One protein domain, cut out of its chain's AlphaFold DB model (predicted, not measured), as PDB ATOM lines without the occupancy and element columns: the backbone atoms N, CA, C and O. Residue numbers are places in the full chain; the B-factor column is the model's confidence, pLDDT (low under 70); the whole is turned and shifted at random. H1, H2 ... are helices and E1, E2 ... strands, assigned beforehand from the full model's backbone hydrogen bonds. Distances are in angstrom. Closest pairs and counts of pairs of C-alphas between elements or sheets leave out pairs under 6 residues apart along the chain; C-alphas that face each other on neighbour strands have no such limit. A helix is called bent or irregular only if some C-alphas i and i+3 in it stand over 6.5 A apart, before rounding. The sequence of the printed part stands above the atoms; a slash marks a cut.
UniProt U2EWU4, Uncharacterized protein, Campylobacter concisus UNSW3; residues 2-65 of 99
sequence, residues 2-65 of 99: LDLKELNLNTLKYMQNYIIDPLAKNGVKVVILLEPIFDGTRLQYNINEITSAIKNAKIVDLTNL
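This is residues 2 to 65 of the 99 residues of an uncharacterized protein of Campylobacter concisus UNSW3 (UniProt U2EWU4). Two parallel strands side by side, E1 and E2, make a narrow ribbon, with the longer helix H1 and the short helix H2 over the same side of it. Beyond one end of the ribbon, the long loop of residues 35 to 46 swings out and back, and its residues 43 to 44 pair in parallel with residues 2 to 3. The 64 printed residues have two named helices and two named strands, in the order H1, E1, H2, E2; the class is mixed, helices and strands. The outline is elongated, 38 by 22 by 17 A, and only just loose, close to compact, with a radius of gyration of the C-alphas of 12.9 A.

E1 is residues 30 to 34, 13.1 A long, and E2 is residues 57 to 61, 12.7 A, ending at C-alpha 61 (50.439, -29.519, -7.253). H1 is residues 9 to 25, 21.8 A, beginning at C-alpha 9 (50.492, -28.611, 11.638). It has a kink of 27 degrees near residue 16 and is only just irregular: C-alphas 18 and 21 are 6.53 A apart. H2 is residues 47 to 53, 10.1 A.

E1 and E2 are parallel neighbours at 20 degrees, with N 32 and O 58 2.8 A apart and N 60 and O 32 2.9 A apart, within hydrogen-bond range. E1, H2 and E2 form a strand-helix-strand unit, two parallel neighbour strands with a helix between them in the chain, and its crossover is right-handed. The closest C-alphas of H1 and E1 are those of Ile 20 and Val 30, 6.6 A; of H2 and E2, those of Thr 51 and Ile 59, 6.6 A. H1 and H2 are close but not clearly touching, Leu 12 and Ala 53 having the closest C-alphas at 7.4 A, with a steep tilt of 66 degrees, the same way. Every O i to N i+4 pair is within hydrogen-bond range in H2, and 10 of 13 in H1.

The C-alphas farthest apart, those of Asn 26 and Gly 40, are 38.5 A apart. The printed part has no cut. The link from E1 to H2 is long, 12 residues; those from H1 to E1 and from H2 to E2 are tight. The mean pLDDT of the printed part is 92.5, and no printed residue is under 70.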
ATOM      1  N   LEU A   2      44.625 -14.899  -2.977       87.94
ATOM      2  CA  LEU A   2      44.584 -15.209  -1.557       87.94
ATOM      3  C   LEU A   2      45.945 -15.778  -1.153       87.94
ATOM      4  O   LEU A   2      46.385 -16.782  -1.707       87.94
ATOM      5  N   ASP A   3      46.612 -15.106  -0.222       91.12
ATOM      6  CA  ASP A   3      47.915 -15.514   0.301       91.12
ATOM      7  C   ASP A   3      47.703 -16.424   1.513       91.12
ATOM      8  O   ASP A   3      47.217 -15.976   2.557       91.12
ATOM      9  N   LEU A   4      48.001 -17.714   1.352       90.38
ATOM     10  CA  LEU A   4      47.904 -18.689   2.429       90.38
ATOM     11  C   LEU A   4      49.217 -18.690   3.199       90.38
ATOM     12  O   LEU A   4      50.272 -19.052   2.677       90.38
ATOM     13  N   LYS A   5      49.122 -18.294   4.464       86.50
ATOM     14  CA  LYS A   5      50.251 -18.235   5.382       86.50
ATOM     15  C   LYS A   5      50.157 -19.368   6.379       86.50
ATOM     16  O   LYS A   5      49.067 -19.675   6.852       86.50
ATOM     17  N   GLU A   6      51.330 -19.873   6.743       85.62
ATOM     18  CA  GLU A   6      51.519 -20.897   7.765       85.62
ATOM     19  C   GLU A   6      50.905 -22.255   7.399       85.62
ATOM     20  O   GLU A   6      49.911 -22.387   6.685       85.62
ATOM     21  N   LEU A   7      51.521 -23.314   7.914       87.38
ATOM     22  CA  LEU A   7      51.000 -24.663   7.765       87.38
ATOM     23  C   LEU A   7      50.141 -25.029   8.965       87.38
ATOM     24  O   LEU A   7      50.576 -24.930  10.112       87.38
ATOM     25  N   ASN A   8      48.955 -25.577   8.702       92.12
ATOM     26  CA  ASN A   8      48.170 -26.211   9.752       92.12
ATOM     27  C   ASN A   8      48.823 -27.543  10.160       92.12
ATOM     28  O   ASN A   8      48.528 -28.611   9.616       92.12
ATOM     29  N   LEU A   9      49.721 -27.468  11.143       91.88
ATOM     30  CA  LEU A   9      50.492 -28.611  11.638       91.88
ATOM     31  C   LEU A   9      49.607 -29.729  12.200       91.88
ATOM     32  O   LEU A   9      49.978 -30.899  12.111       91.88
ATOM     33  N   ASN A  10      48.430 -29.401  12.744       94.94
ATOM     34  CA  ASN A  10      47.495 -30.404  13.253       94.94
ATOM     35  C   ASN A  10      46.905 -31.235  12.110       94.94
ATOM     36  O   ASN A  10      46.882 -32.462  12.202       94.94
ATOM     37  N   THR A  11      46.504 -30.586  11.013       94.06
ATOM     38  CA  THR A  11      46.027 -31.274   9.806       94.06
ATOM     39  C   THR A  11      47.122 -32.145   9.200       94.06
ATOM     40  O   THR A  11      46.883 -33.316   8.916       94.06
ATOM     41  N   LEU A  12      48.345 -31.621   9.070       93.38
ATOM     42  CA  LEU A  12      49.471 -32.388   8.525       93.38
ATOM     43  C   LEU A  12      49.810 -33.604   9.389       93.38
ATOM     44  O   LEU A  12      49.971 -34.707   8.870       93.38
ATOM     45  N   LYS A  13      49.853 -33.430  10.714       95.38
ATOM     46  CA  LYS A  13      50.079 -34.529  11.657       95.38
ATOM     47  C   LYS A  13      48.982 -35.584  11.554       95.38
ATOM     48  O   LYS A  13      49.280 -36.776  11.607       95.38
ATOM     49  N   TYR A  14      47.730 -35.160  11.397       96.44
ATOM     50  CA  TYR A  14      46.618 -36.080  11.211       96.44
ATOM     51  C   TYR A  14      46.765 -36.879   9.908       96.44
ATOM     52  O   TYR A  14      46.753 -38.109   9.939       96.44
ATOM     53  N   MET A  15      46.985 -36.196   8.781       96.06
ATOM     54  CA  MET A  15      47.181 -36.841   7.482       96.06
ATOM     55  C   MET A  15      48.354 -37.824   7.505       96.06
ATOM     56  O   MET A  15      48.203 -38.966   7.069       96.06
ATOM     57  N   GLN A  16      49.503 -37.423   8.059       96.94
ATOM     58  CA  GLN A  16      50.681 -38.285   8.141       96.94
ATOM     59  C   GLN A  16      50.394 -39.543   8.968       96.94
ATOM     60  O   GLN A  16      50.593 -40.652   8.480       96.94
ATOM     61  N   ASN A  17      49.885 -39.380  10.191       97.56
ATOM     62  CA  ASN A  17      49.776 -40.486  11.144       97.56
ATOM     63  C   ASN A  17      48.627 -41.450  10.831       97.56
ATOM     64  O   ASN A  17      48.735 -42.639  11.132       97.56
ATOM     65  N   TYR A  18      47.523 -40.944  10.277       97.31
ATOM     66  CA  TYR A  18      46.279 -41.710  10.150       97.31
ATOM     67  C   TYR A  18      45.905 -42.062   8.712       97.31
ATOM     68  O   TYR A  18      45.046 -42.918   8.521       97.31
ATOM     69  N   ILE A  19      46.551 -41.459   7.711       96.50
ATOM     70  CA  ILE A  19      46.278 -41.752   6.297       96.50
ATOM     71  C   ILE A  19      47.544 -42.272   5.618       96.50
ATOM     72  O   ILE A  19      47.567 -43.402   5.138       96.50
ATOM     73  N   ILE A  20      48.620 -41.485   5.618       97.81
ATOM     74  CA  ILE A  20      49.818 -41.784   4.821       97.81
ATOM     75  C   ILE A  20      50.609 -42.949   5.419       97.81
ATOM     76  O   ILE A  20      50.883 -43.923   4.721       97.81
ATOM     77  N   ASP A  21      50.949 -42.890   6.707       97.75
ATOM     78  CA  ASP A  21      51.757 -43.923   7.359       97.75
ATOM     79  C   ASP A  21      51.087 -45.305   7.354       97.75
ATOM     80  O   ASP A  21      51.778 -46.282   7.054       97.75
ATOM     81  N   PRO A  22      49.777 -45.450   7.651       98.25
ATOM     82  CA  PRO A  22      49.109 -46.744   7.551       98.25
ATOM     83  C   PRO A  22      49.154 -47.327   6.136       98.25
ATOM     84  O   PRO A  22      49.431 -48.516   5.984       98.25
ATOM     85  N   LEU A  23      48.938 -46.511   5.100       98.12
ATOM     86  CA  LEU A  23      49.007 -46.959   3.706       98.12
ATOM     87  C   LEU A  23      50.436 -47.367   3.322       98.12
ATOM     88  O   LEU A  23      50.655 -48.474   2.826       98.12
ATOM     89  N   ALA A  24      51.420 -46.523   3.633       96.81
ATOM     90  CA  ALA A  24      52.825 -46.778   3.329       96.81
ATOM     91  C   ALA A  24      53.360 -48.040   4.032       96.81
ATOM     92  O   ALA A  24      54.066 -48.836   3.413       96.81
ATOM     93  N   LYS A  25      52.980 -48.278   5.297       96.94
ATOM     94  CA  LYS A  25      53.346 -49.499   6.048       96.94
ATOM     95  C   LYS A  25      52.805 -50.780   5.413       96.94
ATOM     96  O   LYS A  25      53.420 -51.830   5.565       96.94
ATOM     97  N   ASN A  26      51.693 -50.692   4.686       97.25
ATOM     98  CA  ASN A  26      51.111 -51.805   3.932       97.25
ATOM     99  C   ASN A  26      51.639 -51.888   2.487       97.25
ATOM    100  O   ASN A  26      51.076 -52.601   1.660       97.25
ATOM    101  N   GLY A  27      52.710 -51.157   2.161       96.44
ATOM    102  CA  GLY A  27      53.321 -51.167   0.832       96.44
ATOM    103  C   GLY A  27      52.534 -50.394  -0.231       96.44
ATOM    104  O   GLY A  27      52.857 -50.494  -1.416       96.44
ATOM    105  N   VAL A  28      51.520 -49.614   0.157       97.44
ATOM    106  CA  VAL A  28      50.752 -48.778  -0.771       97.44
ATOM    107  C   VAL A  28      51.526 -47.491  -1.048       97.44
ATOM    108  O   VAL A  28      51.898 -46.759  -0.133       97.44
ATOM    109  N   LYS A  29      51.754 -47.191  -2.331       94.19
ATOM    110  CA  LYS A  29      52.330 -45.910  -2.755       94.19
ATOM    111  C   LYS A  29      51.269 -44.820  -2.654       94.19
ATOM    112  O   LYS A  29      50.209 -44.944  -3.259       94.19
ATOM    113  N   VAL A  30      51.572 -43.754  -1.920       95.62
ATOM    114  CA  VAL A  30      50.648 -42.634  -1.718       95.62
ATOM    115  C   VAL A  30      51.020 -41.477  -2.640       95.62
ATOM    116  O   VAL A  30      52.174 -41.040  -2.680       95.62
ATOM    117  N   VAL A  31      50.023 -40.961  -3.354       95.12
ATOM    118  CA  VAL A  31      50.119 -39.727  -4.134       95.12
ATOM    119  C   VAL A  31      49.053 -38.767  -3.629       95.12
ATOM    120  O   VAL A  31      47.886 -39.134  -3.526       95.12
ATOM    121  N   ILE A  32      49.466 -37.552  -3.288       95.25
ATOM    122  CA  ILE A  32      48.590 -36.462  -2.870       95.25
ATOM    123  C   ILE A  32      48.501 -35.489  -4.034       95.25
ATOM    124  O   ILE A  32      49.515 -34.940  -4.471       95.25
ATOM    125  N   LEU A  33      47.286 -35.286  -4.525       95.00
ATOM    126  CA  LEU A  33      46.984 -34.326  -5.573       95.00
ATOM    127  C   LEU A  33      46.363 -33.084  -4.935       95.00
ATOM    128  O   LEU A  33      45.325 -33.191  -4.286       95.00
ATOM    129  N   LEU A  34      46.994 -31.923  -5.103       93.62
ATOM    130  CA  LEU A  34      46.363 -30.645  -4.783       93.62
ATOM    131  C   LEU A  34      45.577 -30.213  -6.017       93.62
ATOM    132  O   LEU A  34      46.175 -29.894  -7.047       93.62
ATOM    133  N   GLU A  35      44.255 -30.307  -5.935       91.38
ATOM    134  CA  GLU A  35      43.381 -30.127  -7.092       91.38
ATOM    135  C   GLU A  35      43.337 -28.672  -7.593       91.38
ATOM    136  O   GLU A  35      43.614 -27.739  -6.831       91.38
ATOM    137  N   PRO A  36      42.998 -28.468  -8.879       90.94
ATOM    138  CA  PRO A  36      42.747 -27.144  -9.431       90.94
ATOM    139  C   PRO A  36      41.619 -26.423  -8.692       90.94
ATOM    140  O   PRO A  36      40.691 -27.052  -8.189       90.94
ATOM    141  N   ILE A  37      41.674 -25.093  -8.688       87.31
ATOM    142  CA  ILE A  37      40.612 -24.254  -8.134       87.31
ATOM    143  C   ILE A  37      39.790 -23.675  -9.276       87.31
ATOM    144  O   ILE A  37      40.334 -23.044 -10.185       87.31
ATOM    145  N   PHE A  38      38.480 -23.903  -9.228       83.38
ATOM    146  CA  PHE A  38      37.576 -23.609 -10.339       83.38
ATOM    147  C   PHE A  38      36.897 -22.234 -10.235       83.38
ATOM    148  O   PHE A  38      36.517 -21.676 -11.257       83.38
ATOM    149  N   ASP A  39      36.858 -21.629  -9.043       79.75
ATOM    150  CA  ASP A  39      36.164 -20.355  -8.761       79.75
ATOM    151  C   ASP A  39      36.944 -19.094  -9.181       79.75
ATOM    152  O   ASP A  39      36.565 -17.963  -8.870       79.75
ATOM    153  N   GLY A  40      38.067 -19.275  -9.880       76.81
ATOM    154  CA  GLY A  40      38.960 -18.195 -10.291       76.81
ATOM    155  C   GLY A  40      39.855 -17.653  -9.167       76.81
ATOM    156  O   GLY A  40      40.694 -16.773  -9.421       76.81
ATOM    157  N   THR A  41      39.750 -18.180  -7.944       85.06
ATOM    158  CA  THR A  41      40.633 -17.826  -6.835       85.06
ATOM    159  C   THR A  41      42.057 -18.271  -7.142       85.06
ATOM    160  O   THR A  41      42.361 -19.436  -7.376       85.06
ATOM    161  N   ARG A  42      42.985 -17.311  -7.105       84.12
ATOM    162  CA  ARG A  42      44.424 -17.590  -7.180       84.12
ATOM    163  C   ARG A  42      44.993 -17.701  -5.779       84.12
ATOM    164  O   ARG A  42      44.990 -16.689  -5.076       84.12
ATOM    165  N   LEU A  43      45.503 -18.871  -5.415       89.25
ATOM    166  CA  LEU A  43      46.255 -19.058  -4.179       89.25
ATOM    167  C   LEU A  43      47.728 -18.710  -4.380       89.25
ATOM    168  O   LEU A  43      48.318 -19.014  -5.415       89.25
ATOM    169  N   GLN A  44      48.322 -18.104  -3.362       90.50
ATOM    170  CA  GLN A  44      49.762 -17.965  -3.225       90.50
ATOM    171  C   GLN A  44      50.181 -18.699  -1.953       90.50
ATOM    172  O   GLN A  44      49.625 -18.452  -0.889       90.50
ATOM    173  N   TYR A  45      51.110 -19.645  -2.084       91.94
ATOM    174  CA  TYR A  45      51.686 -20.392  -0.968       91.94
ATOM    175  C   TYR A  45      53.012 -21.031  -1.386       91.94
ATOM    176  O   TYR A  45      53.334 -21.133  -2.573       91.94
ATOM    177  N   ASN A  46      53.787 -21.484  -0.402       90.94
ATOM    178  CA  ASN A  46      55.053 -22.163  -0.633       90.94
ATOM    179  C   ASN A  46      54.868 -23.688  -0.620       90.94
ATOM    180  O   ASN A  46      54.842 -24.319   0.437       90.94
ATOM    181  N   ILE A  47      54.795 -24.304  -1.801       91.50
ATOM    182  CA  ILE A  47      54.684 -25.768  -1.927       91.50
ATOM    183  C   ILE A  47      55.856 -26.518  -1.259       91.50
ATOM    184  O   ILE A  47      55.697 -27.664  -0.829       91.50
ATOM    185  N   ASN A  48      57.024 -25.881  -1.104       91.81
ATOM    186  CA  ASN A  48      58.175 -26.496  -0.436       91.81
ATOM    187  C   ASN A  48      57.926 -26.727   1.062       91.81
ATOM    188  O   ASN A  48      58.443 -27.685   1.636       91.81
ATOM    189  N   GLU A  49      57.102 -25.895   1.704       90.69
ATOM    190  CA  GLU A  49      56.719 -26.091   3.106       90.69
ATOM    191  C   GLU A  49      55.851 -27.346   3.260       90.69
ATOM    192  O   GLU A  49      56.108 -28.174   4.131       90.69
ATOM    193  N   ILE A  50      54.881 -27.551   2.365       90.31
ATOM    194  CA  ILE A  50      54.017 -28.743   2.377       90.31
ATOM    195  C   ILE A  50      54.834 -30.006   2.066       90.31
ATOM    196  O   ILE A  50      54.741 -31.008   2.776       90.31
ATOM    197  N   THR A  51      55.653 -29.959   1.011       92.12
ATOM    198  CA  THR A  51      56.427 -31.123   0.548       92.12
ATOM    199  C   THR A  51      57.504 -31.563   1.530       92.12
ATOM    200  O   THR A  51      57.754 -32.757   1.646       92.12
ATOM    201  N   SER A  52      58.109 -30.636   2.274       91.50
ATOM    202  CA  SER A  52      59.080 -30.975   3.322       91.50
ATOM    203  C   SER A  52      58.433 -31.539   4.594       91.50
ATOM    204  O   SER A  52      59.069 -32.318   5.309       91.50
ATOM    205  N   ALA A  53      57.175 -31.186   4.874       91.50
ATOM    206  CA  ALA A  53      56.457 -31.636   6.063       91.50
ATOM    207  C   ALA A  53      55.844 -33.042   5.923       91.50
ATOM    208  O   ALA A  53      55.633 -33.719   6.931       91.50
ATOM    209  N   ILE A  54      55.568 -33.490   4.696       94.75
ATOM    210  CA  ILE A  54      54.940 -34.784   4.414       94.75
ATOM    211  C   ILE A  54      55.987 -35.796   3.939       94.75
ATOM    212  O   ILE A  54      56.782 -35.528   3.042       94.75
ATOM    213  N   LYS A  55      55.967 -37.000   4.515       94.88
ATOM    214  CA  LYS A  55      56.878 -38.102   4.169       94.88
ATOM    215  C   LYS A  55      56.114 -39.277   3.575       94.88
ATOM    216  O   LYS A  55      54.944 -39.477   3.879       94.88
ATOM    217  N   ASN A  56      56.805 -40.099   2.781       95.69
ATOM    218  CA  ASN A  56      56.268 -41.327   2.169       95.69
ATOM    219  C   ASN A  56      55.073 -41.108   1.222       95.69
ATOM    220  O   ASN A  56      54.347 -42.051   0.912       95.69
ATOM    221  N   ALA A  57      54.898 -39.884   0.732       95.81
ATOM    222  CA  ALA A  57      53.934 -39.553  -0.301       95.81
ATOM    223  C   ALA A  57      54.594 -38.684  -1.369       95.81
ATOM    224  O   ALA A  57      55.461 -37.859  -1.077       95.81
ATOM    225  N   LYS A  58      54.163 -38.859  -2.614       94.62
ATOM    226  CA  LYS A  58      54.460 -37.923  -3.697       94.62
ATOM    227  C   LYS A  58      53.387 -36.845  -3.709       94.62
ATOM    228  O   LYS A  58      52.209 -37.178  -3.674       94.62
ATOM    229  N   ILE A  59      53.777 -35.581  -3.793       95.25
ATOM    230  CA  ILE A  59      52.828 -34.469  -3.899       95.25
ATOM    231  C   ILE A  59      52.870 -33.926  -5.319       95.25
ATOM    232  O   ILE A  59      53.945 -33.665  -5.862       95.25
ATOM    233  N   VAL A  60      51.694 -33.773  -5.915       95.06
ATOM    234  CA  VAL A  60      51.498 -33.170  -7.229       95.06
ATOM    235  C   VAL A  60      50.601 -31.958  -7.051       95.06
ATOM    236  O   VAL A  60      49.463 -32.077  -6.603       95.06
ATOM    237  N   ASP A  61      51.136 -30.790  -7.386       94.12
ATOM    238  CA  ASP A  61      50.439 -29.519  -7.253       94.12
ATOM    239  C   ASP A  61      49.816 -29.105  -8.589       94.12
ATOM    240  O   ASP A  61      50.534 -28.791  -9.543       94.12
ATOM    241  N   LEU A  62      48.484 -29.128  -8.654       93.94
ATOM    242  CA  LEU A  62      47.699 -28.669  -9.798       93.94
ATOM    243  C   LEU A  62      46.832 -27.451  -9.467       93.94
ATOM    244  O   LEU A  62      46.001 -27.076 -10.289       93.94
ATOM    245  N   THR A  63      47.036 -26.790  -8.325       91.88
ATOM    246  CA  THR A  63      46.209 -25.643  -7.897       91.88
ATOM    247  C   THR A  63      46.222 -24.484  -8.897       91.88
ATOM    248  O   THR A  63      45.268 -23.715  -8.980       91.88
ATOM    249  N   ASN A  64      47.284 -24.382  -9.703       87.12
ATOM    250  CA  ASN A  64      47.444 -23.381 -10.760       87.12
ATOM    251  C   ASN A  64      46.953 -23.836 -12.148       87.12
ATOM    252  O   ASN A  64      47.058 -23.066 -13.111       87.12
ATOM    253  N   LEU A  65      46.454 -25.069 -12.293       90.81
ATOM    254  CA  LEU A  65      45.844 -25.535 -13.537       90.81
ATOM    255  C   LEU A  65      44.527 -24.783 -13.755       90.81
ATOM    256  O   LEU A  65      43.679 -24.731 -12.873       90.81
TER     257      LEU A  65